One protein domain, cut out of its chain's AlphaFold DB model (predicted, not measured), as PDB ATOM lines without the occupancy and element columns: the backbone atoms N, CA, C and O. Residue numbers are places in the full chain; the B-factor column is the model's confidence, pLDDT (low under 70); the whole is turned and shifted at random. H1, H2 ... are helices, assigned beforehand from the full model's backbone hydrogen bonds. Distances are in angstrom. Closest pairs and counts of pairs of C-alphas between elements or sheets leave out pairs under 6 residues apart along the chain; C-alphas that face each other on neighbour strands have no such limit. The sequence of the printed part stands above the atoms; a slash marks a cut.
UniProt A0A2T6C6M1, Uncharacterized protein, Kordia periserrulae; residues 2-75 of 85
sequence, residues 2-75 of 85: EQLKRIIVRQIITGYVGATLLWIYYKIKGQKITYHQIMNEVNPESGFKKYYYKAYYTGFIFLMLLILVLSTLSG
ATOM      1  N   GLU A   2      -9.759  34.667  38.665       82.12
ATOM      2  CA  GLU A   2     -10.514  33.788  39.584       82.12
ATOM      3  C   GLU A   2     -11.907  33.357  39.074       82.12
ATOM      4  O   GLU A   2     -12.243  32.175  39.079       82.12
ATOM      5  N   GLN A   3     -12.718  34.304  38.585       79.69
ATOM      6  CA  GLN A   3     -14.071  34.014  38.087       79.69
ATOM      7  C   GLN A   3     -14.066  33.146  36.821       79.69
ATOM      8  O   GLN A   3     -14.841  32.197  36.731       79.69
ATOM      9  N   LEU A   4     -13.160  33.425  35.879       83.19
ATOM     10  CA  LEU A   4     -13.040  32.668  34.631       83.19
ATOM     11  C   LEU A   4     -12.691  31.200  34.905       83.19
ATOM     12  O   LEU A   4     -13.348  30.304  34.380       83.19
ATOM     13  N   LYS A   5     -11.728  30.947  35.802       79.50
ATOM     14  CA  LYS A   5     -11.387  29.585  36.242       79.50
ATOM     15  C   LYS A   5     -12.600  28.867  36.834       79.50
ATOM     16  O   LYS A   5     -12.861  27.719  36.495       79.50
ATOM     17  N   ARG A   6     -13.382  29.556  37.668       84.69
ATOM     18  CA  ARG A   6     -14.577  28.996  38.318       84.69
ATOM     19  C   ARG A   6     -15.665  28.607  37.312       84.69
ATOM     20  O   ARG A   6     -16.294  27.563  37.472       84.69
ATOM     21  N   ILE A   7     -15.863  29.420  36.276       84.06
ATOM     22  CA  ILE A   7     -16.814  29.142  35.189       84.06
ATOM     23  C   ILE A   7     -16.356  27.928  34.377       84.06
ATOM     24  O   ILE A   7     -17.149  27.014  34.164       84.06
ATOM     25  N   ILE A   8     -15.077  27.878  33.992       83.19
ATOM     26  CA  ILE A   8     -14.511  26.757  33.227       83.19
ATOM     27  C   ILE A   8     -14.629  25.450  34.019       83.19
ATOM     28  O   ILE A   8     -15.121  24.454  33.496       83.19
ATOM     29  N   VAL A   9     -14.260  25.457  35.304       82.69
ATOM     30  CA  VAL A   9     -14.378  24.278  36.176       82.69
ATOM     31  C   VAL A   9     -15.830  23.812  36.280       82.69
ATOM     32  O   VAL A   9     -16.098  22.621  36.143       82.69
ATOM     33  N   ARG A  10     -16.789  24.733  36.448       80.38
ATOM     34  CA  ARG A  10     -18.219  24.385  36.449       80.38
ATOM     35  C   ARG A  10     -18.659  23.744  35.138       80.38
ATOM     36  O   ARG A  10     -19.355  22.738  35.176       80.38
ATOM     37  N   GLN A  11     -18.252  24.292  33.995       79.38
ATOM     38  CA  GLN A  11     -18.603  23.733  32.688       79.38
ATOM     39  C   GLN A  11     -18.026  22.327  32.490       79.38
ATOM     40  O   GLN A  11     -18.731  21.448  31.996       79.38
ATOM     41  N   ILE A  12     -16.787  22.097  32.936       83.38
ATOM     42  CA  ILE A  12     -16.157  20.774  32.915       83.38
ATOM     43  C   ILE A  12     -16.970  19.797  33.771       83.38
ATOM     44  O   ILE A  12     -17.377  18.751  33.269       83.38
ATOM     45  N   ILE A  13     -17.282  20.152  35.022       84.44
ATOM     46  CA  ILE A  13     -18.069  19.299  35.927       84.44
ATOM     47  C   ILE A  13     -19.426  18.947  35.302       84.44
ATOM     48  O   ILE A  13     -19.786  17.773  35.250       84.44
ATOM     49  N   THR A  14     -20.149  19.933  34.762       84.62
ATOM     50  CA  THR A  14     -21.437  19.711  34.084       84.62
ATOM     51  C   THR A  14     -21.310  18.735  32.916       84.62
ATOM     52  O   THR A  14     -22.155  17.854  32.759       84.62
ATOM     53  N   GLY A  15     -20.242  18.845  32.119       82.88
ATOM     54  CA  GLY A  15     -19.969  17.930  31.011       82.88
ATOM     55  C   GLY A  15     -19.742  16.484  31.464       82.88
ATOM     56  O   GLY A  15     -20.329  15.566  30.892       82.88
ATOM     57  N   TYR A  16     -18.945  16.273  32.516       85.44
ATOM     58  CA  TYR A  16     -18.665  14.938  33.067       85.44
ATOM     59  C   TYR A  16     -19.896  14.303  33.728       85.44
ATOM     60  O   TYR A  16     -20.210  13.136  33.470       85.44
ATOM     61  N   VAL A  17     -20.631  15.071  34.537       87.75
ATOM     62  CA  VAL A  17     -21.889  14.621  35.157       87.75
ATOM     63  C   VAL A  17     -22.892  14.247  34.071       87.75
ATOM     64  O   VAL A  17     -23.451  13.151  34.077       87.75
ATOM     65  N   GLY A  18     -23.055  15.123  33.083       88.94
ATOM     66  CA  GLY A  18     -23.947  14.914  31.958       88.94
ATOM     67  C   GLY A  18     -23.614  13.676  31.129       88.94
ATOM     68  O   GLY A  18     -24.509  12.908  30.784       88.94
ATOM     69  N   ALA A  19     -22.335  13.431  30.849       86.50
ATOM     70  CA  ALA A  19     -21.907  12.251  30.105       86.50
ATOM     71  C   ALA A  19     -22.089  10.954  30.889       86.50
ATOM     72  O   ALA A  19     -22.461   9.938  30.305       86.50
ATOM     73  N   THR A  20     -21.889  10.997  32.206       89.56
ATOM     74  CA  THR A  20     -22.141   9.855  33.090       89.56
ATOM     75  C   THR A  20     -23.628   9.505  33.106       89.56
ATOM     76  O   THR A  20     -23.990   8.345  32.915       89.56
ATOM     77  N   LEU A  21     -24.502  10.506  33.238       89.62
ATOM     78  CA  LEU A  21     -25.954  10.321  33.160       89.62
ATOM     79  C   LEU A  21     -26.385   9.769  31.801       89.62
ATOM     80  O   LEU A  21     -27.191   8.843  31.732       89.62
ATOM     81  N   LEU A  22     -25.817  10.300  30.717       89.88
ATOM     82  CA  LEU A  22     -26.102   9.835  29.364       89.88
ATOM     83  C   LEU A  22     -25.651   8.380  29.167       89.88
ATOM     84  O   LEU A  22     -26.367   7.583  28.564       89.88
ATOM     85  N   TRP A  23     -24.490   8.016  29.711       90.81
ATOM     86  CA  TRP A  23     -23.980   6.651  29.682       90.81
ATOM     87  C   TRP A  23     -24.900   5.683  30.432       90.81
ATOM     88  O   TRP A  23     -25.272   4.647  29.878       90.81
ATOM     89  N   ILE A  24     -25.336   6.045  31.643       89.31
ATOM     90  CA  ILE A  24     -26.300   5.263  32.431       89.31
ATOM     91  C   ILE A  24     -27.620   5.115  31.666       89.31
ATOM     92  O   ILE A  24     -28.133   4.005  31.532       89.31
ATOM     93  N   TYR A  25     -28.143   6.202  31.097       89.31
ATOM     94  CA  TYR A  25     -29.367   6.186  30.297       89.31
ATOM     95  C   TYR A  25     -29.288   5.188  29.134       89.31
ATOM     96  O   TYR A  25     -30.205   4.394  28.913       89.31
ATOM     97  N   TYR A  26     -28.175   5.189  28.401       89.31
ATOM     98  CA  TYR A  26     -27.977   4.268  27.288       89.31
ATOM     99  C   TYR A  26     -27.756   2.821  27.737       89.31
ATOM    100  O   TYR A  26     -28.240   1.906  27.068       89.31
ATOM    101  N   LYS A  27     -27.106   2.605  28.887       87.38
ATOM    102  CA  LYS A  27     -26.991   1.282  29.514       87.38
ATOM    103  C   LYS A  27     -28.353   0.713  29.900       87.38
ATOM    104  O   LYS A  27     -28.615  -0.443  29.587       87.38
ATOM    105  N   ILE A  28     -29.231   1.525  30.491       90.44
ATOM    106  CA  ILE A  28     -30.606   1.126  30.833       90.44
ATOM    107  C   ILE A  28     -31.401   0.773  29.567       90.44
ATOM    108  O   ILE A  28     -32.155  -0.192  29.559       90.44
ATOM    109  N   LYS A  29     -31.182   1.498  28.464       87.88
ATOM    110  CA  LYS A  29     -31.769   1.181  27.150       87.88
ATOM    111  C   LYS A  29     -31.161  -0.040  26.444       87.88
ATOM    112  O   LYS A  29     -31.571  -0.342  25.327       87.88
ATOM    113  N   GLY A  30     -30.170  -0.710  27.034       88.38
ATOM    114  CA  GLY A  30     -29.492  -1.857  26.422       88.38
ATOM    115  C   GLY A  30     -28.554  -1.499  25.264       88.38
ATOM    116  O   GLY A  30     -28.097  -2.387  24.545       88.38
ATOM    117  N   GLN A  31     -28.231  -0.217  25.063       87.12
ATOM    118  CA  GLN A  31     -27.307   0.204  24.013       87.12
ATOM    119  C   GLN A  31     -25.853   0.013  24.453       87.12
ATOM    120  O   GLN A  31     -25.442   0.417  25.546       87.12
ATOM    121  N   LYS A  32     -25.035  -0.571  23.572       84.75
ATOM    122  CA  LYS A  32     -23.587  -0.722  23.769       84.75
ATOM    123  C   LYS A  32     -22.860   0.577  23.406       84.75
ATOM    124  O   LYS A  32     -22.117   0.617  22.433       84.75
ATOM    125  N   ILE A  33     -23.087   1.640  24.180       84.81
ATOM    126  CA  ILE A  33     -22.295   2.871  24.090       84.81
ATOM    127  C   ILE A  33     -21.265   2.915  25.220       84.81
ATOM    128  O   ILE A  33     -21.534   2.546  26.369       84.81
ATOM    129  N   THR A  34     -20.066   3.371  24.892       86.75
ATOM    130  CA  THR A  34     -18.995   3.590  25.861       86.75
ATOM    131  C   THR A  34     -18.935   5.055  26.270       86.75
ATOM    132  O   THR A  34     -19.304   5.954  25.514       86.75
ATOM    133  N   TYR A  35     -18.421   5.311  27.470       82.62
ATOM    134  CA  TYR A  35     -18.164   6.676  27.923       82.62
ATOM    135  C   TYR A  35     -17.230   7.434  26.962       82.62
ATOM    136  O   TYR A  35     -17.434   8.612  26.678       82.62
ATOM    137  N   HIS A  36     -16.246   6.731  26.392       83.31
ATOM    138  CA  HIS A  36     -15.318   7.291  25.414       83.31
ATOM    139  C   HIS A  36     -16.037   7.792  24.152       83.31
ATOM    140  O   HIS A  36     -15.781   8.908  23.709       83.31
ATOM    141  N   GLN A  37     -16.988   7.016  23.622       84.62
ATOM    142  CA  GLN A  37     -17.822   7.449  22.495       84.62
ATOM    143  C   GLN A  37     -18.639   8.697  22.845       84.62
ATOM    144  O   GLN A  37     -18.692   9.638  22.062       84.62
ATOM    145  N   ILE A  38     -19.204   8.780  24.049       84.50
ATOM    146  CA  ILE A  38     -19.984   9.958  24.465       84.50
ATOM    147  C   ILE A  38     -19.122  11.234  24.502       84.50
ATOM    148  O   ILE A  38     -19.584  12.313  24.133       84.50
ATOM    149  N   MET A  39     -17.862  11.122  24.924       81.00
ATOM    150  CA  MET A  39     -16.948  12.262  25.044       81.00
ATOM    151  C   MET A  39     -16.278  12.675  23.730       81.00
ATOM    152  O   MET A  39     -15.972  13.862  23.549       81.00
ATOM    153  N   ASN A  40     -16.034  11.711  22.840       81.88
ATOM    154  CA  ASN A  40     -15.111  11.879  21.717       81.88
ATOM    155  C   ASN A  40     -15.710  11.568  20.345       81.88
ATOM    156  O   ASN A  40     -15.077  11.901  19.349       81.88
ATOM    157  N   GLU A  41     -16.898  10.963  20.249       84.00
ATOM    158  CA  GLU A  41     -17.506  10.695  18.944       84.00
ATOM    159  C   GLU A  41     -17.890  12.020  18.279       84.00
ATOM    160  O   GLU A  41     -18.686  12.804  18.804       84.00
ATOM    161  N   VAL A  42     -17.289  12.275  17.122       81.62
ATOM    162  CA  VAL A  42     -17.541  13.443  16.279       81.62
ATOM    163  C   VAL A  42     -18.459  13.013  15.146       81.62
ATOM    164  O   VAL A  42     -18.252  11.962  14.542       81.62
ATOM    165  N   ASN A  43     -19.499  13.799  14.876       75.50
ATOM    166  CA  ASN A  43     -20.345  13.566  13.717       75.50
ATOM    167  C   ASN A  43     -19.550  13.947  12.452       75.50
ATOM    168  O   ASN A  43     -19.169  15.114  12.332       75.50
ATOM    169  N   PRO A  44     -19.298  13.011  11.520       70.31
ATOM    170  CA  PRO A  44     -18.527  13.289  10.309       70.31
ATOM    171  C   PRO A  44     -19.169  14.351   9.406       70.31
ATOM    172  O   PRO A  44     -18.451  15.034   8.687       70.31
ATOM    173  N   GLU A  45     -20.490  14.536   9.469       76.06
ATOM    174  CA  GLU A  45     -21.203  15.513   8.633       76.06
ATOM    175  C   GLU A  45     -21.047  16.954   9.125       76.06
ATOM    176  O   GLU A  45     -21.105  17.892   8.337       76.06
ATOM    177  N   SER A  46     -20.868  17.144  10.433       70.75
ATOM    178  CA  SER A  46     -20.858  18.475  11.045       70.75
ATOM    179  C   SER A  46     -19.536  18.839  11.716       70.75
ATOM    180  O   SER A  46     -19.338  19.992  12.082       70.75
ATOM    181  N   GLY A  47     -18.635  17.874  11.923       72.94
ATOM    182  CA  GLY A  47     -17.381  18.072  12.655       72.94
ATOM    183  C   GLY A  47     -17.566  18.330  14.157       72.94
ATOM    184  O   GLY A  47     -16.584  18.489  14.883       72.94
ATOM    185  N   PHE A  48     -18.805  18.337  14.662       75.62
ATOM    186  CA  PHE A  48     -19.100  18.554  16.077       75.62
ATOM    187  C   PHE A  48     -19.180  17.246  16.853       75.62
ATOM    188  O   PHE A  48     -19.615  16.210  16.349       75.62
ATOM    189  N   LYS A  49     -18.823  17.307  18.137       78.75
ATOM    190  CA  LYS A  49     -18.985  16.181  19.058       78.75
ATOM    191  C   LYS A  49     -20.464  15.786  19.168       78.75
ATOM    192  O   LYS A  49     -21.274  16.514  19.745       78.75
ATOM    193  N   LYS A  50     -20.793  14.601  18.656       79.31
ATOM    194  CA  LYS A  50     -22.149  14.078  18.448       79.31
ATOM    195  C   LYS A  50     -22.964  14.002  19.738       79.31
ATOM    196  O   LYS A  50     -24.122  14.404  19.763       79.31
ATOM    197  N   TYR A  51     -22.359  13.514  20.821       81.00
ATOM    198  CA  TYR A  51     -23.048  13.353  22.108       81.00
ATOM    199  C   TYR A  51     -22.705  14.429  23.131       81.00
ATOM    200  O   TYR A  51     -23.384  14.510  24.152       81.00
ATOM    201  N   TYR A  52     -21.699  15.268  22.876       78.19
ATOM    202  CA  TYR A  52     -21.229  16.250  23.854       78.19
ATOM    203  C   TYR A  52     -22.311  17.260  24.223       78.19
ATOM    204  O   TYR A  52     -22.548  17.496  25.403       78.19
ATOM    205  N   TYR A  53     -23.031  17.798  23.234       79.06
ATOM    206  CA  TYR A  53     -24.152  18.703  23.494       79.06
ATOM    207  C   TYR A  53     -25.250  18.014  24.302       79.06
ATOM    208  O   TYR A  53     -25.717  18.545  25.307       79.06
ATOM    209  N   LYS A  54     -25.617  16.788  23.914       83.94
ATOM    210  CA  LYS A  54     -26.645  16.011  24.612       83.94
ATOM    211  C   LYS A  54     -26.249  15.728  26.064       83.94
ATOM    212  O   LYS A  54     -27.068  15.906  26.963       83.94
ATOM    213  N   ALA A  55     -24.996  15.345  26.296       84.19
ATOM    214  CA  ALA A  55     -24.423  15.168  27.623       84.19
ATOM    215  C   ALA A  55     -24.469  16.479  28.420       84.19
ATOM    216  O   ALA A  55     -25.019  16.497  29.515       84.19
ATOM    217  N   TYR A  56     -23.987  17.587  27.855       83.12
ATOM    218  CA  TYR A  56     -23.958  18.890  28.519       83.12
ATOM    219  C   TYR A  56     -25.348  19.351  28.982       83.12
ATOM    220  O   TYR A  56     -25.520  19.691  30.152       83.12
ATOM    221  N   TYR A  57     -26.361  19.294  28.109       83.25
ATOM    222  CA  TYR A  57     -27.734  19.656  28.480       83.25
ATOM    223  C   TYR A  57     -28.322  18.714  29.534       83.25
ATOM    224  O   TYR A  57     -28.987  19.175  30.459       83.25
ATOM    225  N   THR A  58     -28.031  17.414  29.446       87.38
ATOM    226  CA  THR A  58     -28.462  16.435  30.458       87.38
ATOM    227  C   THR A  58     -27.867  16.767  31.829       87.38
ATOM    228  O   THR A  58     -28.585  16.789  32.827       87.38
ATOM    229  N   GLY A  59     -26.572  17.091  31.880       87.19
ATOM    230  CA  GLY A  59     -25.892  17.503  33.109       87.19
ATOM    231  C   GLY A  59     -26.439  18.813  33.675       87.19
ATOM    232  O   GLY A  59     -26.648  18.921  34.880       87.19
ATOM    233  N   PHE A  60     -26.727  19.790  32.812       87.69
ATOM    234  CA  PHE A  60     -27.284  21.077  33.225       87.69
ATOM    235  C   PHE A  60     -28.683  20.933  33.842       87.69
ATOM    236  O   PHE A  60     -28.933  21.474  34.919       87.69
ATOM    237  N   ILE A  61     -29.574  20.164  33.204       89.31
ATOM    238  CA  ILE A  61     -30.923  19.891  33.724       89.31
ATOM    239  C   ILE A  61     -30.841  19.161  35.066       89.31
ATOM    240  O   ILE A  61     -31.531  19.532  36.014       89.31
ATOM    241  N   PHE A  62     -29.968  18.157  35.175       90.62
ATOM    242  CA  PHE A  62     -29.776  17.429  36.425       90.62
ATOM    243  C   PHE A  62     -29.287  18.339  37.557       90.62
ATOM    244  O   PHE A  62     -29.822  18.280  38.660       90.62
ATOM    245  N   LEU A  63     -28.319  19.219  37.289       88.06
ATOM    246  CA  LEU A  63     -27.829  20.189  38.272       88.06
ATOM    247  C   LEU A  63     -28.919  21.176  38.705       88.06
ATOM    248  O   LEU A  63     -29.034  21.459  39.893       88.06
ATOM    249  N   MET A  64     -29.737  21.664  37.769       88.44
ATOM    250  CA  MET A  64     -30.902  22.506  38.073       88.44
ATOM    251  C   MET A  64     -31.876  21.796  39.022       88.44
ATOM    252  O   MET A  64     -32.260  22.361  40.045       88.44
ATOM    253  N   LEU A  65     -32.232  20.543  38.722       89.25
ATOM    254  CA  LEU A  65     -33.112  19.741  39.576       89.25
ATOM    255  C   LEU A  65     -32.486  19.468  40.945       89.25
ATOM    256  O   LEU A  65     -33.167  19.594  41.958       89.25
ATOM    257  N   LEU A  66     -31.192  19.151  40.993       88.62
ATOM    258  CA  LEU A  66     -30.466  18.924  42.239       88.62
ATOM    259  C   LEU A  66     -30.493  20.172  43.128       88.62
ATOM    260  O   LEU A  66     -30.786  20.069  44.316       88.62
ATOM    261  N   ILE A  67     -30.231  21.352  42.558       87.62
ATOM    262  CA  ILE A  67     -30.299  22.627  43.283       87.62
ATOM    263  C   ILE A  67     -31.714  22.867  43.807       87.62
ATOM    264  O   ILE A  67     -31.868  23.286  44.954       87.62
ATOM    265  N   LEU A  68     -32.741  22.584  43.004       86.81
ATOM    266  CA  LEU A  68     -34.133  22.746  43.413       86.81
ATOM    267  C   LEU A  68     -34.485  21.818  44.585       86.81
ATOM    268  O   LEU A  68     -35.010  22.283  45.592       86.81
ATOM    269  N   VAL A  69     -34.113  20.538  44.502       87.38
ATOM    270  CA  VAL A  69     -34.311  19.551  45.576       87.38
ATOM    271  C   VAL A  69     -33.573  19.964  46.849       87.38
ATOM    272  O   VAL A  69     -34.169  19.980  47.922       87.38
ATOM    273  N   LEU A  70     -32.299  20.351  46.741       85.94
ATOM    274  CA  LEU A  70     -31.510  20.811  47.885       85.94
ATOM    275  C   LEU A  70     -32.100  22.077  48.509       85.94
ATOM    276  O   LEU A  70     -32.138  22.181  49.732       85.94
ATOM    277  N   SER A  71     -32.595  23.016  47.702       80.69
ATOM    278  CA  SER A  71     -33.235  24.246  48.194       80.69
ATOM    279  C   SER A  71     -34.535  23.954  48.945       80.69
ATOM    280  O   SER A  71     -34.826  24.610  49.942       80.69
ATOM    281  N   THR A  72     -35.295  22.947  48.505       79.94
ATOM    282  CA  THR A  72     -36.489  22.476  49.216       79.94
ATOM    283  C   THR A  72     -36.122  21.770  50.523       79.94
ATOM    284  O   THR A  72     -36.695  22.093  51.558       79.94
ATOM    285  N   LEU A  73     -35.142  20.856  50.512       79.31
ATOM    286  CA  LEU A  73     -34.721  20.097  51.702       79.31
ATOM    287  C   LEU A  73     -34.066  20.968  52.780       79.31
ATOM    288  O   LEU A  73     -34.259  20.735  53.968       79.31
ATOM    289  N   SER A  74     -33.289  21.969  52.374       78.19
ATOM    290  CA  SER A  74     -32.624  22.903  53.294       78.19
ATOM    291  C   SER A  74     -33.554  23.989  53.842       78.19
ATOM    292  O   SER A  74     -33.107  24.824  54.624       78.19
ATOM    293  N   GLY A  75     -34.827  24.023  53.427       65.31
ATOM    294  CA  GLY A  75     -35.781  25.049  53.856       65.31
ATOM    295  C   GLY A  75     -35.445  26.463  53.364       65.31
ATOM    296  O   GLY A  75     -36.080  27.424  53.788       65.31
TER     297      GLY A  75
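What this domain is: This is residues 2 to 75 of the 85 residues of an uncharacterized protein of Kordia periserrulae (UniProt A0A2T6C6M1). Two long helices, H1 and H3, cross at nearly a right angle as an X, with residues 14 to 22 of H1 meeting the first half of H3, and a short helix, H2, packs on both near the crossing. Two arms of the X stick out free, residues 2 to 10 of H1 and residues 64 to 75, of which 64 to 73 belong to H3, while the loop of residues 41 to 51 reaches the end of the longest axis away from Gly 75. The printed part has 74 residues with three named helices, in the order H1, H2, H3, and no named strand, and its class is all helix. The whole is loose, with a radius of gyration of the C-alphas of 14.4 A, and its outline is flat, spanning 46 by 35 by 16 A.

Where its parts are: H1 covers residues 2 to 28, from C-alpha 2 at (-10.514, 33.788, 39.584) to C-alpha 28 at (-30.606, 1.126, 30.833), and is 39.3 A long. H2 covers residues 35 to 40 and begins with C-alpha 35 at (-18.164, 6.676, 27.923). H3 covers residues 52 to 73, is 31.2 A long and ends with C-alpha 73 at (-34.721, 20.097, 51.702).

How they stand to each other: H1 touches H3 with residues 14 to 22 alone. The closest C-alphas of the two, those of Gly 18 and Gly 59, are 3.4 A apart. Their lines are about perpendicular, at 80 degrees. H1 touches H2 with residues 19 to 23 alone, and their closest C-alphas, those of Trp 23 and Tyr 35, are 6.1 A apart. These two run opposite ways at a steep tilt of 51 degrees. H3 touches H2 with residues 52 to 55 alone, and their closest C-alphas, those of Met 39 and Tyr 52, are 6.0 A apart. They run opposite ways at a steep tilt of 58 degrees. The helix packing is mostly crossed, with no pair at a shallow tilt. In H1, H2 and H3 each backbone O of residue i is within hydrogen-bond range of the N of residue i+4.

The domain as a whole: The two C-alphas farthest apart are those of Glu 45 and Gly 75, at 48.5 A. Without the stretches that stand free, the body has 53 residues and spans 30 by 28 by 14 A. The link from H1 to H2, 6 residues, is short, and the link from H2 to H3, 11 residues, is long. The printed part has no cut. The mean pLDDT of the printed part is 83.7, and Gly 75 is the one printed residue under 70.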